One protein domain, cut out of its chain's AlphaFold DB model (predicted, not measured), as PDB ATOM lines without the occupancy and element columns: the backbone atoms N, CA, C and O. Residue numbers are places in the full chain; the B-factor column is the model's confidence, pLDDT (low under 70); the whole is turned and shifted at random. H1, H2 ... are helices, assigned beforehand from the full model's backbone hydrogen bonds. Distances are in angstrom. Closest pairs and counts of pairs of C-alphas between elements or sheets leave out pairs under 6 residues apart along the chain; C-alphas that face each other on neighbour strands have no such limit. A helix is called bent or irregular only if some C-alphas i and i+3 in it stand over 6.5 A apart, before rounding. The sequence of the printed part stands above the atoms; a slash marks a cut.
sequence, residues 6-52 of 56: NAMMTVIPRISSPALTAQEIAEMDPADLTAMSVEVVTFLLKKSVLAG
ATOM      1  N   ASN A   6      25.703  11.127 -35.895       86.81
ATOM      2  CA  ASN A   6      24.281  11.078 -36.257       86.81
ATOM      3  C   ASN A   6      23.749   9.639 -36.245       86.81
ATOM      4  O   ASN A   6      22.620   9.377 -35.815       86.81
ATOM      5  N   ALA A   7      24.577   8.687 -36.683       88.75
ATOM      6  CA  ALA A   7      24.250   7.273 -36.580       88.75
ATOM      7  C   ALA A   7      24.142   6.841 -35.107       88.75
ATOM      8  O   ALA A   7      23.185   6.155 -34.741       88.75
ATOM      9  N   MET A   8      25.063   7.285 -34.244       89.94
ATOM     10  CA  MET A   8      25.041   6.959 -32.810       89.94
ATOM     11  C   MET A   8      23.821   7.544 -32.097       89.94
ATOM     12  O   MET A   8      23.167   6.826 -31.341       89.94
ATOM     13  N   MET A   9      23.426   8.775 -32.432       88.88
ATOM     14  CA  MET A   9      22.196   9.403 -31.934       88.88
ATOM     15  C   MET A   9      20.925   8.623 -32.309       88.88
ATOM     16  O   MET A   9      19.902   8.765 -31.650       88.88
ATOM     17  N   THR A  10      20.977   7.771 -33.337       90.06
ATOM     18  CA  THR A  10      19.862   6.889 -33.721       90.06
ATOM     19  C   THR A  10      19.960   5.505 -33.077       90.06
ATOM     20  O   THR A  10      18.939   4.907 -32.733       90.06
ATOM     21  N   VAL A  11      21.174   4.962 -32.953       91.94
ATOM     22  CA  VAL A  11      21.410   3.596 -32.467       91.94
ATOM     23  C   VAL A  11      21.304   3.520 -30.949       91.94
ATOM     24  O   VAL A  11      20.596   2.644 -30.457       91.94
ATOM     25  N   ILE A  12      21.944   4.440 -30.220       90.88
ATOM     26  CA  ILE A  12      21.991   4.443 -28.750       90.88
ATOM     27  C   ILE A  12      20.581   4.392 -28.124       90.88
ATOM     28  O   ILE A  12      20.345   3.497 -27.312       90.88
ATOM     29  N   PRO A  13      19.602   5.220 -28.549       92.06
ATOM     30  CA  PRO A  13      18.216   5.138 -28.077       92.06
ATOM     31  C   PRO A  13      17.552   3.775 -28.233       92.06
ATOM     32  O   PRO A  13      16.708   3.390 -27.429       92.06
ATOM     33  N   ARG A  14      17.885   3.054 -29.308       91.88
ATOM     34  CA  ARG A  14      17.222   1.793 -29.673       91.88
ATOM     35  C   ARG A  14      17.732   0.609 -28.866       91.88
ATOM     36  O   ARG A  14      17.050  -0.410 -28.807       91.88
ATOM     37  N   ILE A  15      18.933   0.725 -28.309       91.88
ATOM     38  CA  ILE A  15      19.598  -0.338 -27.548       91.88
ATOM     39  C   ILE A  15      19.637  -0.049 -26.042       91.88
ATOM     40  O   ILE A  15      20.119  -0.887 -25.284       91.88
ATOM     41  N   SER A  16      19.131   1.106 -25.595       89.88
ATOM     42  CA  SER A  16      18.985   1.445 -24.179       89.88
ATOM     43  C   SER A  16      17.627   0.991 -23.627       89.88
ATOM     44  O   SER A  16      16.639   0.885 -24.355       89.88
ATOM     45  N   SER A  17      17.562   0.726 -22.321       91.44
ATOM     46  CA  SER A  17      16.308   0.444 -21.615       91.44
ATOM     47  C   SER A  17      16.284   1.199 -20.279       91.44
ATOM     48  O   SER A  17      17.107   0.887 -19.414       91.44
ATOM     49  N   PRO A  18      15.381   2.183 -20.092       90.94
ATOM     50  CA  PRO A  18      14.395   2.667 -21.065       90.94
ATOM     51  C   PRO A  18      15.041   3.287 -22.320       90.94
ATOM     52  O   PRO A  18      16.211   3.676 -22.318       90.94
ATOM     53  N   ALA A  19      14.279   3.332 -23.416       91.62
ATOM     54  CA  ALA A  19      14.736   3.959 -24.653       91.62
ATOM     55  C   ALA A  19      14.929   5.465 -24.424       91.62
ATOM     56  O   ALA A  19      13.995   6.136 -23.980       91.62
ATOM     57  N   LEU A  20      16.123   5.977 -24.725       91.38
ATOM     58  CA  LEU A  20      16.416   7.409 -24.637       91.38
ATOM     59  C   LEU A  20      15.673   8.163 -25.746       91.38
ATOM     60  O   LEU A  20      15.519   7.679 -26.865       91.38
ATOM     61  N   THR A  21      15.213   9.368 -25.458       90.75
ATOM     62  CA  THR A  21      14.622  10.269 -26.447       90.75
ATOM     63  C   THR A  21      15.711  11.024 -27.209       90.75
ATOM     64  O   THR A  21      16.844  11.175 -26.752       90.75
ATOM     65  N   ALA A  22      15.365  11.550 -28.387       87.06
ATOM     66  CA  ALA A  22      16.293  12.372 -29.166       87.06
ATOM     67  C   ALA A  22      16.745  13.626 -28.398       87.06
ATOM     68  O   ALA A  22      17.880  14.065 -28.559       87.06
ATOM     69  N   GLN A  23      15.871  14.181 -27.555       90.12
ATOM     70  CA  GLN A  23      16.183  15.361 -26.757       90.12
ATOM     71  C   GLN A  23      17.156  15.037 -25.618       90.12
ATOM     72  O   GLN A  23      18.132  15.756 -25.452       90.12
ATOM     73  N   GLU A  24      16.969  13.916 -24.916       91.81
ATOM     74  CA  GLU A  24      17.906  13.468 -23.871       91.81
ATOM     75  C   GLU A  24      19.316  13.220 -24.421       91.81
ATOM     76  O   GLU A  24      20.294  13.514 -23.745       91.81
ATOM     77  N   ILE A  25      19.440  12.721 -25.656       90.50
ATOM     78  CA  ILE A  25      20.748  12.576 -26.311       90.50
ATOM     79  C   ILE A  25      21.326  13.922 -26.750       90.50
ATOM     80  O   ILE A  25      22.531  14.130 -26.634       90.50
ATOM     81  N   ALA A  26      20.498  14.833 -27.260       88.69
ATOM     82  CA  ALA A  26      20.958  16.156 -27.678       88.69
ATOM     83  C   ALA A  26      21.443  17.014 -26.496       88.69
ATOM     84  O   ALA A  26      22.313  17.863 -26.676       88.69
ATOM     85  N   GLU A  27      20.887  16.791 -25.304       93.06
ATOM     86  CA  GLU A  27      21.257  17.469 -24.057       93.06
ATOM     87  C   GLU A  27      22.354  16.725 -23.266       93.06
ATOM     88  O   GLU A  27      22.804  17.215 -22.230       93.06
ATOM     89  N   MET A  28      22.801  15.558 -23.744       90.94
ATOM     90  CA  MET A  28      23.839  14.746 -23.105       90.94
ATOM     91  C   MET A  28      25.224  15.384 -23.247       90.94
ATOM     92  O   MET A  28      25.543  15.992 -24.272       90.94
ATOM     93  N   ASP A  29      26.077  15.199 -22.237       94.06
ATOM     94  CA  ASP A  29      27.455  15.673 -22.309       94.06
ATOM     95  C   ASP A  29      28.222  14.979 -23.459       94.06
ATOM     96  O   ASP A  29      28.115  13.756 -23.633       94.06
ATOM     97  N   PRO A  30      29.020  15.718 -24.258       89.12
ATOM     98  CA  PRO A  30      29.779  15.133 -25.359       89.12
ATOM     99  C   PRO A  30      30.738  14.010 -24.942       89.12
ATOM    100  O   PRO A  30      30.988  13.101 -25.741       89.12
ATOM    101  N   ALA A  31      31.289  14.049 -23.723       90.50
ATOM    102  CA  ALA A  31      32.169  13.001 -23.218       90.50
ATOM    103  C   ALA A  31      31.396  11.699 -22.969       90.50
ATOM    104  O   ALA A  31      31.855  10.634 -23.389       90.50
ATOM    105  N   ASP A  32      30.201  11.793 -22.381       91.12
ATOM    106  CA  ASP A  32      29.330  10.639 -22.136       91.12
ATOM    107  C   ASP A  32      28.863  10.017 -23.455       91.12
ATOM    108  O   ASP A  32      28.983   8.804 -23.657       91.12
ATOM    109  N   LEU A  33      28.428  10.850 -24.409       90.25
ATOM    110  CA  LEU A  33      28.018  10.382 -25.734       90.25
ATOM    111  C   LEU A  33      29.166   9.668 -26.461       90.25
ATOM    112  O   LEU A  33      28.958   8.628 -27.093       90.25
ATOM    113  N   THR A  34      30.386  10.199 -26.356       90.25
ATOM    114  CA  THR A  34      31.580   9.585 -26.952       90.25
ATOM    115  C   THR A  34      31.899   8.247 -26.290       90.25
ATOM    116  O   THR A  34      32.133   7.269 -26.998       90.25
ATOM    117  N   ALA A  35      31.859   8.169 -24.957       90.94
ATOM    118  CA  ALA A  35      32.110   6.933 -24.219       90.94
ATOM    119  C   ALA A  35      31.103   5.835 -24.593       90.94
ATOM    120  O   ALA A  35      31.496   4.727 -24.956       90.94
ATOM    121  N   MET A  36      29.807   6.164 -24.614       91.19
ATOM    122  CA  MET A  36      28.764   5.237 -25.057       91.19
ATOM    123  C   MET A  36      28.976   4.790 -26.506       91.19
ATOM    124  O   MET A  36      28.832   3.611 -26.821       91.19
ATOM    125  N   SER A  37      29.349   5.716 -27.390       89.62
ATOM    126  CA  SER A  37      29.600   5.403 -28.799       89.62
ATOM    127  C   SER A  37      30.785   4.446 -28.966       89.62
ATOM    128  O   SER A  37      30.695   3.490 -29.737       89.62
ATOM    129  N   VAL A  38      31.869   4.641 -28.206       90.00
ATOM    130  CA  VAL A  38      33.015   3.718 -28.180       90.00
ATOM    131  C   VAL A  38      32.578   2.330 -27.730       90.00
ATOM    132  O   VAL A  38      32.925   1.353 -28.393       90.00
ATOM    133  N   GLU A  39      31.784   2.231 -26.667       90.25
ATOM    134  CA  GLU A  39      31.326   0.947 -26.131       90.25
ATOM    135  C   GLU A  39      30.472   0.183 -27.153       90.25
ATOM    136  O   GLU A  39      30.693  -1.001 -27.422       90.25
ATOM    137  N   VAL A  40      29.536   0.885 -27.798       89.75
ATOM    138  CA  VAL A  40      28.645   0.318 -28.817       89.75
ATOM    139  C   VAL A  40      29.427  -0.128 -30.046       89.75
ATOM    140  O   VAL A  40      29.226  -1.238 -30.540       89.75
ATOM    141  N   VAL A  41      30.345   0.703 -30.541       88.44
ATOM    142  CA  VAL A  41      31.182   0.342 -31.689       88.44
ATOM    143  C   VAL A  41      32.057  -0.857 -31.341       88.44
ATOM    144  O   VAL A  41      32.092  -1.820 -32.103       88.44
ATOM    145  N   THR A  42      32.693  -0.853 -30.172       87.69
ATOM    146  CA  THR A  42      33.532  -1.955 -29.680       87.69
ATOM    147  C   THR A  42      32.750  -3.264 -29.596       87.69
ATOM    148  O   THR A  42      33.247  -4.299 -30.041       87.69
ATOM    149  N   PHE A  43      31.510  -3.223 -29.104       89.12
ATOM    150  CA  PHE A  43      30.622  -4.384 -29.049       89.12
ATOM    151  C   PHE A  43      30.265  -4.931 -30.441       89.12
ATOM    152  O   PHE A  43      30.248  -6.145 -30.648       89.12
ATOM    153  N   LEU A  44      29.979  -4.050 -31.403       88.31
ATOM    154  CA  LEU A  44      29.559  -4.438 -32.755       88.31
ATOM    155  C   LEU A  44      30.722  -4.887 -33.652       88.31
ATOM    156  O   LEU A  44      30.500  -5.541 -34.678       88.31
ATOM    157  N   LEU A  45      31.961  -4.542 -33.300       87.19
ATOM    158  CA  LEU A  45      33.134  -4.948 -34.060       87.19
ATOM    159  C   LEU A  45      33.365  -6.462 -33.979       87.19
ATOM    160  O   LEU A  45      33.274  -7.108 -32.938       87.19
ATOM    161  N   LYS A  46      33.758  -7.047 -35.115       86.69
ATOM    162  CA  LYS A  46      34.209  -8.442 -35.150       86.69
ATOM    163  C   LYS A  46      35.503  -8.579 -34.354       86.69
ATOM    164  O   LYS A  46      36.399  -7.743 -34.462       86.69
ATOM    165  N   LYS A  47      35.659  -9.709 -33.663       82.69
ATOM    166  CA  LYS A  47      36.841 -10.015 -32.837       82.69
ATOM    167  C   LYS A  47      38.175  -9.862 -33.587       82.69
ATOM    168  O   LYS A  47      39.163  -9.441 -32.996       82.69
ATOM    169  N   SER A  48      38.194 -10.154 -34.890       84.00
ATOM    170  CA  SER A  48      39.371  -9.982 -35.756       84.00
ATOM    171  C   SER A  48      39.775  -8.520 -35.973       84.00
ATOM    172  O   SER A  48      40.948  -8.252 -36.192       84.00
ATOM    173  N   VAL A  49      38.820  -7.588 -35.933       80.62
ATOM    174  CA  VAL A  49      39.067  -6.143 -36.069       80.62
ATOM    175  C   VAL A  49      39.484  -5.553 -34.723       80.62
ATOM    176  O   VAL A  49      40.399  -4.740 -34.671       80.62
ATOM    177  N   LEU A  50      38.871  -6.024 -33.632       78.25
ATOM    178  CA  LEU A  50      39.186  -5.592 -32.272       78.25
ATOM    179  C   LEU A  50      40.650  -5.862 -31.887       78.25
ATOM    180  O   LEU A  50      41.297  -5.011 -31.290       78.25
ATOM    181  N   ALA A  51      41.197  -7.015 -32.284       69.88
ATOM    182  CA  ALA A  51      42.589  -7.387 -32.013       69.88
ATOM    183  C   ALA A  51      43.634  -6.464 -32.676       69.88
ATOM    184  O   ALA A  51      44.804  -6.513 -32.308       69.88
ATOM    185  N   GLY A  52      43.228  -5.656 -33.663       65.69
ATOM    186  CA  GLY A  52      44.086  -4.672 -34.324       65.69
ATOM    187  C   GLY A  52      43.976  -3.257 -33.753       65.69
ATOM    188  O   GLY A  52      44.675  -2.368 -34.238       65.69
TER     189      GLY A  52
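What this domain is: This is residues 6 to 52 of the 56 residues of the protein "Tail E family protein" of Escherichia coli (UniProt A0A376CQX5). An open, elongated arrangement of helices is built along one long helix, H3: H1 crosses it steeply and packs on its residues 36 to 40, while the short H2 packs on H1 towards one end of the long axis. Towards the other end of the long axis a tight link of two residues leads from H3 into the small helix H4, and residues 43 to 49 stick out there with no other part packed on them. The printed part has 47 residues with four named helices, in the order H1, H2, H3, H4 along the chain, and no named strand; the class is all helix. It is only just loose, close to compact, with a radius of gyration of the C-alphas of 11.8 A, and the C-alphas span 35 by 20 by 16 A along their three main axes.

How they stand to each other: H1, residues 6 to 15, touches H2, residues 22 to 26, with 4 pairs of C-alphas within 8 A. The closest C-alphas of these two are those of Met 9 and Ile 25, 6.6 A apart, and their centres are 10.2 A apart. H1 also touches H3, residues 30 to 44, and here H3 takes part with residues 36 to 40 alone. The closest C-alphas of H1 and H3 are those of Met 8 and Ser 37, 6.3 A apart. The lines of H1 and H3 stand at a steep tilt of 69 degrees, only just short of about perpendicular, and the two run the same way. H2 and H3 are close but not clearly touching, and their closest C-alphas, those of Ile 25 and Leu 33, are 7.6 A apart. H3 and H4, residues 47 to 50, are close but not clearly touching, with the C-alphas of Thr 42 and Leu 50 the closest at 7.2 A. H4 is apart from H1 and from H2. In H2 and H3 every pair of O i and N i+4 is within hydrogen-bond range, and in H1 it is 4 of 6 pairs. H4 is too short for such a pair, and its one pair of O i and N i+3 is within range.

Where its parts are: H1 begins at Asn 6, whose C-alpha is at (24.281, 11.078, -36.257), and ends at Ile 15, 15.1 A from first to last C-alpha. H1 is neither bent nor irregular, but only just: C-alphas 10 and 13 are 6.1 A apart. H2 follows from Ala 22 to Ala 26 and measures 6.2 A. H3, the longest helix with 15 residues, begins at Pro 30 with its C-alpha at (29.779, 15.133, -25.359) and ends at Leu 44, a length of 20.9 A. H4 runs from Lys 47 to Leu 50, 5.0 A long, and its last C-alpha is at (39.186, -5.592, -32.272).

The domain as a whole: The two C-alphas farthest apart are those of Gln 23 and Ser 48, at 35.5 A, while the first and last printed C-alphas, those of Asn 6 and Gly 52, are 25.4 A apart. The printed part has no cut. The link from H1 to H2 is short, with 6 residues; the links from H2 to H3, with 3 residues, and from H3 to H4, with 2 residues, are tight. Residues 27 to 32, of which 30 to 32 belong to H3, stand free, and so do residues 43 to 49, of which 47 to 49 belong to H4. The mean pLDDT of the printed part is 88.4, and residues 51 to 52 are under 70 in this predicted model.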